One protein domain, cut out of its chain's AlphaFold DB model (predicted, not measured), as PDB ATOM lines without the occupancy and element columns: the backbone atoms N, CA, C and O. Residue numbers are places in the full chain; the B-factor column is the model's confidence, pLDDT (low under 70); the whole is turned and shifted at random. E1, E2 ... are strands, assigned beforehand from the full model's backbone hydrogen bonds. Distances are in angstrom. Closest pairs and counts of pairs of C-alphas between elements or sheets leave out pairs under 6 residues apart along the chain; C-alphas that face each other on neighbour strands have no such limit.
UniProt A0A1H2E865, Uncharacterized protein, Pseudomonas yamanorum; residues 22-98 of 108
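What this domain is: This is residues 22 to 98 of the 108 residues of an uncharacterized protein of Pseudomonas yamanorum (UniProt A0A1H2E865). Two long two-stranded ribbons cross over each other in part: one is the arched hairpin of E5 and E6, and the other is an interrupted ribbon in which the pair E1 and E4 is followed by the hairpin of E2 and E3. The short strand E7 adds a third strand beside the last part of E6, and E2 and E3 are only partly face to face with the sheet of E5, E6 and E7, as a loose sandwich. The printed part has 77 residues with seven named strands, E1 to E7 in that order, and no named helix; its class is all strand. The sheets run E5 - E6 - E7, E1 - E4 and E2 - E3, each all antiparallel. The whole is loose and elongated, with a radius of gyration of the C-alphas of 16.1 A and spans of 50 by 29 by 18 A.

Where its parts are: E1, residues 22 to 24, begins at C-alpha 22 (-59.347, -17.902, 26.325) and is 6.3 A long. E2 holds residues 28 to 31, 10.4 A, and E3 residues 37 to 40, 10.1 A. E4 holds residues 44 to 47, 10.0 A. E5, residues 54 to 65, is 31.1 A long and bends by 69 degrees at residue 61. E6, residues 71 to 83, is 32.1 A long and bends by 62 degrees at residue 75, with C-alpha 75 at (-42.599, -24.707, 22.460). E7, residues 92 to 95, is 9.8 A long and ends at C-alpha 95 (-45.509, -10.332, 28.341).

How they stand to each other: The twisted sheet E5 E6 E7 is a meander, each strand the antiparallel neighbour of the one before. E5 and E6 form a hairpin at 162 degrees, with N 58 and O 78 within hydrogen-bond range at 2.8 A. E6 and E7, also a hairpin, stand at 114 degrees, with N 92 and O 83 at 2.8 A. The hairpin of E2 and E3, at 171 degrees, has N 40 and O 28 at 2.8 A. It forms a sandwich, two sheets face to face, with E5 E6 E7: the closest C-alphas of E3 and E6 are those of Cys 40 and Cys 75, 5.6 A. E1 and E4 are antiparallel at 152 degrees, with N 23 and O 45 at 2.9 A. E4 and E6 are near each other, while E1 and E6 are apart.

The domain as a whole: The C-alphas of Gly 34 and Pro 86 are the two farthest apart, 51.0 A. The printed part has no cut and no long link. The mean pLDDT of the printed part is 83.0, and residues 32 to 37 are under 70.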
ATOM      1  N   GLN A  22     -60.131 -16.673  26.410       87.38
ATOM      2  CA  GLN A  22     -59.347 -17.902  26.325       87.38
ATOM      3  C   GLN A  22     -58.642 -17.989  24.974       87.38
ATOM      4  O   GLN A  22     -59.283 -17.950  23.926       87.38
ATOM      5  N   VAL A  23     -57.332 -18.210  25.013       87.50
ATOM      6  CA  VAL A  23     -56.539 -18.593  23.845       87.50
ATOM      7  C   VAL A  23     -56.178 -20.063  23.994       87.50
ATOM      8  O   VAL A  23     -55.557 -20.455  24.987       87.50
ATOM      9  N   ALA A  24     -56.578 -20.869  23.014       88.44
ATOM     10  CA  ALA A  24     -56.269 -22.288  22.948       88.44
ATOM     11  C   ALA A  24     -55.537 -22.628  21.649       88.44
ATOM     12  O   ALA A  24     -55.895 -22.144  20.578       88.44
ATOM     13  N   THR A  25     -54.527 -23.483  21.751       86.00
ATOM     14  CA  THR A  25     -53.770 -24.019  20.623       86.00
ATOM     15  C   THR A  25     -54.027 -25.519  20.533       86.00
ATOM     16  O   THR A  25     -54.143 -26.201  21.551       86.00
ATOM     17  N   LEU A  26     -54.097 -26.053  19.312       83.50
ATOM     18  CA  LEU A  26     -54.235 -27.500  19.087       83.50
ATOM     19  C   LEU A  26     -52.900 -28.253  19.229       83.50
ATOM     20  O   LEU A  26     -52.853 -29.470  19.094       83.50
ATOM     21  N   GLY A  27     -51.820 -27.529  19.527       82.62
ATOM     22  CA  GLY A  27     -50.457 -28.037  19.487       82.62
ATOM     23  C   GLY A  27     -49.820 -27.853  18.115       82.62
ATOM     24  O   GLY A  27     -50.430 -27.330  17.182       82.62
ATOM     25  N   ALA A  28     -48.560 -28.253  18.007       82.31
ATOM     26  CA  ALA A  28     -47.797 -28.203  16.767       82.31
ATOM     27  C   ALA A  28     -46.906 -29.440  16.668       82.31
ATOM     28  O   ALA A  28     -46.387 -29.916  17.679       82.31
ATOM     29  N   SER A  29     -46.708 -29.949  15.455       80.56
ATOM     30  CA  SER A  29     -45.779 -31.048  15.202       80.56
ATOM     31  C   SER A  29     -44.869 -30.717  14.027       80.56
ATOM     32  O   SER A  29     -45.313 -30.132  13.040       80.56
ATOM     33  N   ALA A  30     -43.594 -31.073  14.149       78.69
ATOM     34  CA  ALA A  30     -42.618 -30.980  13.072       78.69
ATOM     35  C   ALA A  30     -41.873 -32.312  12.954       78.69
ATOM     36  O   ALA A  30     -41.314 -32.811  13.932       78.69
ATOM     37  N   GLY A  31     -41.893 -32.897  11.758       73.38
ATOM     38  CA  GLY A  31     -41.112 -34.086  11.431       73.38
ATOM     39  C   GLY A  31     -39.727 -33.713  10.906       73.38
ATOM     40  O   GLY A  31     -39.572 -32.716  10.202       73.38
ATOM     41  N   SER A  32     -38.730 -34.531  11.231       66.62
ATOM     42  CA  SER A  32     -37.368 -34.453  10.702       66.62
ATOM     43  C   SER A  32     -36.912 -35.826  10.179       66.62
ATOM     44  O   SER A  32     -37.654 -36.812  10.213       66.62
ATOM     45  N   TYR A  33     -35.700 -35.891   9.623       66.88
ATOM     46  CA  TYR A  33     -35.135 -37.102   9.025       66.88
ATOM     47  C   TYR A  33     -35.047 -38.256  10.044       66.88
ATOM     48  O   TYR A  33     -34.753 -38.048  11.222       66.88
ATOM     49  N   GLY A  34     -35.292 -39.489   9.587       62.66
ATOM     50  CA  GLY A  34     -35.114 -40.693  10.408       62.66
ATOM     51  C   GLY A  34     -36.130 -40.875  11.543       62.66
ATOM     52  O   GLY A  34     -35.759 -41.350  12.611       62.66
ATOM     53  N   SER A  35     -37.401 -40.511  11.329       63.12
ATOM     54  CA  SER A  35     -38.506 -40.690  12.295       63.12
ATOM     55  C   SER A  35     -38.395 -39.861  13.581       63.12
ATOM     56  O   SER A  35     -39.023 -40.188  14.588       63.12
ATOM     57  N   THR A  36     -37.619 -38.777  13.566       66.31
ATOM     58  CA  THR A  36     -37.571 -37.837  14.689       66.31
ATOM     59  C   THR A  36     -38.706 -36.824  14.568       66.31
ATOM     60  O   THR A  36     -38.834 -36.132  13.560       66.31
ATOM     61  N   TYR A  37     -39.552 -36.749  15.598       69.75
ATOM     62  CA  TYR A  37     -40.688 -35.829  15.658       69.75
ATOM     63  C   TYR A  37     -40.552 -34.909  16.859       69.75
ATOM     64  O   TYR A  37     -40.282 -35.353  17.975       69.75
ATOM     65  N   ALA A  38     -40.790 -33.627  16.625       76.62
ATOM     66  CA  ALA A  38     -40.966 -32.647  17.672       76.62
ATOM     67  C   ALA A  38     -42.448 -32.354  17.837       76.62
ATOM     68  O   ALA A  38     -43.146 -32.123  16.847       76.62
ATOM     69  N   MET A  39     -42.924 -32.361  19.077       80.38
ATOM     70  CA  MET A  39     -44.325 -32.106  19.386       80.38
ATOM     71  C   MET A  39     -44.433 -31.068  20.494       80.38
ATOM     72  O   MET A  39     -43.829 -31.210  21.555       80.38
ATOM     73  N   CYS A  40     -45.246 -30.050  20.245       84.94
ATOM     74  CA  CYS A  40     -45.744 -29.144  21.261       84.94
ATOM     75  C   CYS A  40     -47.191 -29.511  21.568       84.94
ATOM     76  O   CYS A  40     -48.015 -29.474  20.649       84.94
ATOM     77  N   PRO A  41     -47.521 -29.864  22.824       84.50
ATOM     78  CA  PRO A  41     -48.897 -30.157  23.187       84.50
ATOM     79  C   PRO A  41     -49.761 -28.905  23.024       84.50
ATOM     80  O   PRO A  41     -49.272 -27.774  23.132       84.50
ATOM     81  N   GLY A  42     -51.055 -29.113  22.786       86.00
ATOM     82  CA  GLY A  42     -52.032 -28.036  22.857       86.00
ATOM     83  C   GLY A  42     -52.032 -27.387  24.238       86.00
ATOM     84  O   GLY A  42     -51.858 -28.058  25.256       86.00
ATOM     85  N   GLN A  43     -52.203 -26.071  24.273       86.31
ATOM     86  CA  GLN A  43     -52.270 -25.294  25.510       86.31
ATOM     87  C   GLN A  43     -53.524 -24.437  25.499       86.31
ATOM     88  O   GLN A  43     -53.916 -23.933  24.453       86.31
ATOM     89  N   ALA A  44     -54.132 -24.231  26.664       89.31
ATOM     90  CA  ALA A  44     -55.224 -23.282  26.829       89.31
ATOM     91  C   ALA A  44     -54.950 -22.397  28.041       89.31
ATOM     92  O   ALA A  44     -54.779 -22.895  29.158       89.31
ATOM     93  N   LYS A  45     -54.921 -21.083  27.825       89.88
ATOM     94  CA  LYS A  45     -54.787 -20.098  28.899       89.88
ATOM     95  C   LYS A  45     -55.822 -19.008  28.754       89.88
ATOM     96  O   LYS A  45     -56.282 -18.698  27.655       89.88
ATOM     97  N   VAL A  46     -56.163 -18.436  29.893       90.25
ATOM     98  CA  VAL A  46     -57.102 -17.334  30.002       90.25
ATOM     99  C   VAL A  46     -56.331 -16.049  30.268       90.25
ATOM    100  O   VAL A  46     -55.449 -16.006  31.127       90.25
ATOM    101  N   PHE A  47     -56.670 -15.006  29.521       89.50
ATOM    102  CA  PHE A  47     -56.064 -13.685  29.593       89.50
ATOM    103  C   PHE A  47     -57.139 -12.630  29.841       89.50
ATOM    104  O   PHE A  47     -58.262 -12.723  29.344       89.50
ATOM    105  N   LYS A  48     -56.779 -11.599  30.605       87.94
ATOM    106  CA  LYS A  48     -57.591 -10.391  30.737       87.94
ATOM    107  C   LYS A  48     -57.102  -9.383  29.701       87.94
ATOM    108  O   LYS A  48     -55.997  -8.865  29.838       87.94
ATOM    109  N   LEU A  49     -57.908  -9.155  28.668       86.88
ATOM    110  CA  LEU A  49     -57.627  -8.194  27.603       86.88
ATOM    111  C   LEU A  49     -58.451  -6.927  27.841       86.88
ATOM    112  O   LEU A  49     -59.621  -7.007  28.220       86.88
ATOM    113  N   GLU A  50     -57.839  -5.766  27.652       85.38
ATOM    114  CA  GLU A  50     -58.455  -4.460  27.888       85.38
ATOM    115  C   GLU A  50     -58.820  -3.789  26.555       85.38
ATOM    116  O   GLU A  50     -58.143  -3.998  25.546       85.38
ATOM    117  N   PRO A  51     -59.899  -2.988  26.523       83.31
ATOM    118  CA  PRO A  51     -60.333  -2.317  25.303       83.31
ATOM    119  C   PRO A  51     -59.307  -1.279  24.836       83.31
ATOM    120  O   PRO A  51     -58.726  -0.562  25.649       83.31
ATOM    121  N   GLY A  52     -59.142  -1.162  23.515       83.44
ATOM    122  CA  GLY A  52     -58.269  -0.159  22.892       83.44
ATOM    123  C   GLY A  52     -56.774  -0.479  22.968       83.44
ATOM    124  O   GLY A  52     -55.962   0.426  22.798       83.44
ATOM    125  N   LYS A  53     -56.418  -1.735  23.249       86.81
ATOM    126  CA  LYS A  53     -55.036  -2.215  23.286       86.81
ATOM    127  C   LYS A  53     -54.779  -3.256  22.211       86.81
ATOM    128  O   LYS A  53     -55.656  -4.064  21.909       86.81
ATOM    129  N   ASP A  54     -53.544  -3.265  21.727       87.31
ATOM    130  CA  ASP A  54     -53.064  -4.225  20.743       87.31
ATOM    131  C   ASP A  54     -52.326  -5.373  21.431       87.31
ATOM    132  O   ASP A  54     -51.523  -5.177  22.354       87.31
ATOM    133  N   TYR A  55     -52.607  -6.589  20.975       88.00
ATOM    134  CA  TYR A  55     -52.035  -7.811  21.521       88.00
ATOM    135  C   TYR A  55     -51.508  -8.694  20.402       88.00
ATOM    136  O   TYR A  55     -52.168  -8.873  19.382       88.00
ATOM    137  N   GLU A  56     -50.358  -9.313  20.638       88.62
ATOM    138  CA  GLU A  56     -49.784 -10.316  19.748       88.62
ATOM    139  C   GLU A  56     -49.745 -11.668  20.461       88.62
ATOM    140  O   GLU A  56     -49.393 -11.770  21.644       88.62
ATOM    141  N   ILE A  57     -50.139 -12.716  19.740       88.00
ATOM    142  CA  ILE A  57     -50.141 -14.091  20.228       88.00
ATOM    143  C   ILE A  57     -49.069 -14.859  19.467       88.00
ATOM    144  O   ILE A  57     -49.168 -15.071  18.262       88.00
ATOM    145  N   LEU A  58     -48.071 -15.337  20.201       85.94
ATOM    146  CA  LEU A  58     -46.981 -16.134  19.670       85.94
ATOM    147  C   LEU A  58     -47.258 -17.614  19.930       85.94
ATOM    148  O   LEU A  58     -47.334 -18.040  21.087       85.94
ATOM    149  N   VAL A  59     -47.381 -18.398  18.860       85.50
ATOM    150  CA  VAL A  59     -47.580 -19.851  18.910       85.50
ATOM    151  C   VAL A  59     -46.626 -20.525  17.936       85.50
ATOM    152  O   VAL A  59     -46.589 -20.155  16.767       85.50
ATOM    153  N   GLY A  60     -45.880 -21.536  18.380       79.62
ATOM    154  CA  GLY A  60     -45.081 -22.329  17.450       79.62
ATOM    155  C   GLY A  60     -43.978 -23.168  18.075       79.62
ATOM    156  O   GLY A  60     -43.932 -23.395  19.285       79.62
ATOM    157  N   LEU A  61     -43.081 -23.623  17.205       83.00
ATOM    158  CA  LEU A  61     -41.859 -24.351  17.529       83.00
ATOM    159  C   LEU A  61     -40.668 -23.454  17.182       83.00
ATOM    160  O   LEU A  61     -40.623 -22.885  16.095       83.00
ATOM    161  N   SER A  62     -39.704 -23.344  18.088       78.38
ATOM    162  CA  SER A  62     -38.429 -22.666  17.841       78.38
ATOM    163  C   SER A  62     -37.273 -23.618  18.123       78.38
ATOM    164  O   SER A  62     -37.372 -24.450  19.021       78.38
ATOM    165  N   SER A  63     -36.177 -23.518  17.373       76.00
ATOM    166  CA  SER A  63     -34.934 -24.235  17.666       76.00
ATOM    167  C   SER A  63     -33.955 -23.291  18.355       76.00
ATOM    168  O   SER A  63     -33.519 -22.310  17.753       76.00
ATOM    169  N   VAL A  64     -33.579 -23.600  19.591       78.50
ATOM    170  CA  VAL A  64     -32.584 -22.836  20.351       78.50
ATOM    171  C   VAL A  64     -31.335 -23.683  20.596       78.50
ATOM    172  O   VAL A  64     -31.449 -24.897  20.781       78.50
ATOM    173  N   PRO A  65     -30.130 -23.092  20.599       76.31
ATOM    174  CA  PRO A  65     -28.925 -23.820  20.974       76.31
ATOM    175  C   PRO A  65     -28.967 -24.189  22.466       76.31
ATOM    176  O   PRO A  65     -29.225 -23.344  23.322       76.31
ATOM    177  N   SER A  66     -28.711 -25.459  22.774       79.44
ATOM    178  CA  SER A  66     -28.441 -25.940  24.133       79.44
ATOM    179  C   SER A  66     -27.047 -25.512  24.597       79.44
ATOM    180  O   SER A  66     -26.192 -25.165  23.779       79.44
ATOM    181  N   ALA A  67     -26.787 -25.635  25.900       75.81
ATOM    182  CA  ALA A  67     -25.458 -25.473  26.496       75.81
ATOM    183  C   ALA A  67     -24.393 -26.370  25.827       75.81
ATOM    184  O   ALA A  67     -23.239 -25.971  25.717       75.81
ATOM    185  N   ASP A  68     -24.799 -27.533  25.305       77.75
ATOM    186  CA  ASP A  68     -23.927 -28.474  24.584       77.75
ATOM    187  C   ASP A  68     -23.816 -28.188  23.071       77.75
ATOM    188  O   ASP A  68     -23.350 -29.033  22.305       77.75
ATOM    189  N   GLY A  69     -24.335 -27.051  22.591       75.25
ATOM    190  CA  GLY A  69     -24.335 -26.674  21.171       75.25
ATOM    191  C   GLY A  69     -25.329 -27.444  20.290       75.25
ATOM    192  O   GLY A  69     -25.444 -27.163  19.098       75.25
ATOM    193  N   LYS A  70     -26.083 -28.398  20.849       75.75
ATOM    194  CA  LYS A  70     -27.160 -29.107  20.137       75.75
ATOM    195  C   LYS A  70     -28.411 -28.238  20.050       75.75
ATOM    196  O   LYS A  70     -28.802 -27.634  21.043       75.75
ATOM    197  N   ALA A  71     -29.071 -28.217  18.895       73.31
ATOM    198  CA  ALA A  71     -30.368 -27.563  18.756       73.31
ATOM    199  C   ALA A  71     -31.433 -28.320  19.568       73.31
ATOM    200  O   ALA A  71     -31.636 -29.520  19.377       73.31
ATOM    201  N   VAL A  72     -32.112 -27.613  20.466       78.38
ATOM    202  CA  VAL A  72     -33.251 -28.111  21.240       78.38
ATOM    203  C   VAL A  72     -34.492 -27.373  20.777       78.38
ATOM    204  O   VAL A  72     -34.468 -26.170  20.520       78.38
ATOM    205  N   ILE A  73     -35.586 -28.112  20.652       78.94
ATOM    206  CA  ILE A  73     -36.857 -27.551  20.224       78.94
ATOM    207  C   ILE A  73     -37.605 -27.017  21.442       78.94
ATOM    208  O   ILE A  73     -37.766 -27.710  22.445       78.94
ATOM    209  N   MET A  74     -38.061 -25.775  21.340       82.88
ATOM    210  CA  MET A  74     -38.806 -25.053  22.356       82.88
ATOM    211  C   MET A  74     -40.220 -24.762  21.857       82.88
ATOM    212  O   MET A  74     -40.417 -24.264  20.747       82.88
ATOM    213  N   CYS A  75     -41.204 -25.039  22.710       86.00
ATOM    214  CA  CYS A  75     -42.599 -24.707  22.460       86.00
ATOM    215  C   CYS A  75     -42.889 -23.263  22.851       86.00
ATOM    216  O   CYS A  75     -42.807 -22.894  24.024       86.00
ATOM    217  N   MET A  76     -43.255 -22.459  21.861       86.50
ATOM    218  CA  MET A  76     -43.595 -21.053  22.023       86.50
ATOM    219  C   MET A  76     -45.103 -20.939  22.234       86.50
ATOM    220  O   MET A  76     -45.890 -21.309  21.366       86.50
ATOM    221  N   PHE A  77     -45.494 -20.439  23.403       88.44
ATOM    222  CA  PHE A  77     -46.853 -19.986  23.668       88.44
ATOM    223  C   PHE A  77     -46.810 -18.766  24.584       88.44
ATOM    224  O   PHE A  77     -46.443 -18.865  25.762       88.44
ATOM    225  N   GLY A  78     -47.169 -17.608  24.044       89.00
ATOM    226  CA  GLY A  78     -47.157 -16.356  24.785       89.00
ATOM    227  C   GLY A  78     -48.122 -15.345  24.197       89.00
ATOM    228  O   GLY A  78     -48.385 -15.351  23.003       89.00
ATOM    229  N   VAL A  79     -48.633 -14.476  25.061       90.88
ATOM    230  CA  VAL A  79     -49.397 -13.297  24.661       90.88
ATOM    231  C   VAL A  79     -48.637 -12.082  25.167       90.88
ATOM    232  O   VAL A  79     -48.204 -12.063  26.330       90.88
ATOM    233  N   VAL A  80     -48.443 -11.097  24.301       92.50
ATOM    234  CA  VAL A  80     -47.807  -9.824  24.641       92.50
ATOM    235  C   VAL A  80     -48.771  -8.677  24.359       92.50
ATOM    236  O   VAL A  80     -49.497  -8.696  23.374       92.50
ATOM    237  N   GLU A  81     -48.791  -7.692  25.249       91.81
ATOM    238  CA  GLU A  81     -49.390  -6.377  25.008       91.81
ATOM    239  C   GLU A  81     -48.359  -5.519  24.269       91.81
ATOM    240  O   GLU A  81     -47.211  -5.417  24.715       91.81
ATOM    241  N   LEU A  82     -48.757  -4.922  23.148       90.94
ATOM    242  CA  LEU A  82     -47.913  -4.036  22.356       90.94
ATOM    243  C   LEU A  82     -48.109  -2.598  22.843       90.94
ATOM    244  O   LEU A  82     -49.096  -1.935  22.524       90.94
ATOM    245  N   ILE A  83     -47.171  -2.106  23.653       90.50
ATOM    246  CA  ILE A  83     -47.252  -0.759  24.222       90.50
ATOM    247  C   ILE A  83     -46.631   0.232  23.239       90.50
ATOM    248  O   ILE A  83     -45.420   0.219  23.012       90.50
ATOM    249  N   SER A  84     -47.450   1.124  22.685       87.12
ATOM    250  CA  SER A  84     -46.964   2.244  21.875       87.12
ATOM    251  C   SER A  84     -46.239   3.260  22.758       87.12
ATOM    252  O   SER A  84     -46.840   3.858  23.652       87.12
ATOM    253  N   VAL A  85     -44.943   3.461  22.516       84.62
ATOM    254  CA  VAL A  85     -44.133   4.442  23.248       84.62
ATOM    255  C   VAL A  85     -43.986   5.705  22.396       84.62
ATOM    256  O   VAL A  85     -43.569   5.604  21.240       84.62
ATOM    257  N   PRO A  86     -44.294   6.902  22.932       84.38
ATOM    258  CA  PRO A  86     -44.093   8.150  22.206       84.38
ATOM    259  C   PRO A  86     -42.648   8.274  21.707       84.38
ATOM    260  O   PRO A  86     -41.707   8.037  22.462       84.38
ATOM    261  N   ASN A  87     -42.479   8.683  20.448       84.25
ATOM    262  CA  ASN A  87     -41.186   8.859  19.772       84.25
ATOM    263  C   ASN A  87     -40.379   7.577  19.496       84.25
ATOM    264  O   ASN A  87     -39.212   7.679  19.116       84.25
ATOM    265  N   LEU A  88     -40.975   6.388  19.622       83.12
ATOM    266  CA  LEU A  88     -40.378   5.152  19.118       83.12
ATOM    267  C   LEU A  88     -41.204   4.606  17.946       83.12
ATOM    268  O   LEU A  88     -42.420   4.486  18.066       83.12
ATOM    269  N   PRO A  89     -40.567   4.230  16.820       80.25
ATOM    270  CA  PRO A  89     -41.264   3.614  15.690       80.25
ATOM    271  C   PRO A  89     -41.633   2.140  15.942       80.25
ATOM    272  O   PRO A  89     -42.092   1.461  15.029       80.25
ATOM    273  N   ILE A  90     -41.389   1.622  17.151       82.56
ATOM    274  CA  ILE A  90     -41.543   0.212  17.519       82.56
ATOM    275  C   ILE A  90     -42.377   0.135  18.801       82.56
ATOM    276  O   ILE A  90     -42.143   0.899  19.741       82.56
ATOM    277  N   ALA A  91     -43.328  -0.801  18.849       86.38
ATOM    278  CA  ALA A  91     -44.097  -1.094  20.053       86.38
ATOM    279  C   ALA A  91     -43.274  -1.931  21.044       86.38
ATOM    280  O   ALA A  91     -42.576  -2.868  20.658       86.38
ATOM    281  N   TRP A  92     -43.364  -1.611  22.335       87.88
ATOM    282  CA  TRP A  92     -42.668  -2.356  23.379       87.88
ATOM    283  C   TRP A  92     -43.489  -3.583  23.804       87.88
ATOM    284  O   TRP A  92     -44.603  -3.410  24.309       87.88
ATOM    285  N   PRO A  93     -42.971  -4.818  23.651       90.69
ATOM    286  CA  PRO A  93     -43.721  -6.016  24.000       90.69
ATOM    287  C   PRO A  93     -43.695  -6.251  25.514       90.69
ATOM    288  O   PRO A  93     -42.645  -6.490  26.118       90.69
ATOM    289  N   LYS A  94     -44.869  -6.240  26.147       91.00
ATOM    290  CA  LYS A  94     -45.040  -6.616  27.554       91.00
ATOM    291  C   LYS A  94     -45.710  -7.980  27.648       91.00
ATOM    292  O   LYS A  94     -46.886  -8.131  27.332       91.00
ATOM    293  N   LYS A  95     -44.973  -8.980  28.134       90.06
ATOM    294  CA  LYS A  95     -45.509 -10.332  28.341       90.06
ATOM    295  C   LYS A  95     -46.655 -10.327  29.351       90.06
ATOM    296  O   LYS A  95     -46.506  -9.817  30.462       90.06
ATOM    297  N   LEU A  96     -47.764 -10.958  28.980       90.62
ATOM    298  CA  LEU A  96     -48.907 -11.161  29.859       90.62
ATOM    299  C   LEU A  96     -48.837 -12.529  30.540       90.62
ATOM    300  O   LEU A  96     -48.535 -13.553  29.920       90.62
ATOM    301  N   GLY A  97     -49.143 -12.543  31.836       87.94
ATOM    302  CA  GLY A  97     -49.417 -13.773  32.565       87.94
ATOM    303  C   GLY A  97     -50.825 -14.254  32.235       87.94
ATOM    304  O   GLY A  97     -51.789 -13.528  32.459       87.94
ATOM    305  N   GLY A  98     -50.940 -15.465  31.696       86.50
ATOM    306  CA  GLY A  98     -52.222 -16.151  31.565       86.50
ATOM    307  C   GLY A  98     -52.451 -17.078  32.751       86.50
ATOM    308  O   GLY A  98     -51.503 -17.704  33.234       86.50
TER     309      GLY A  98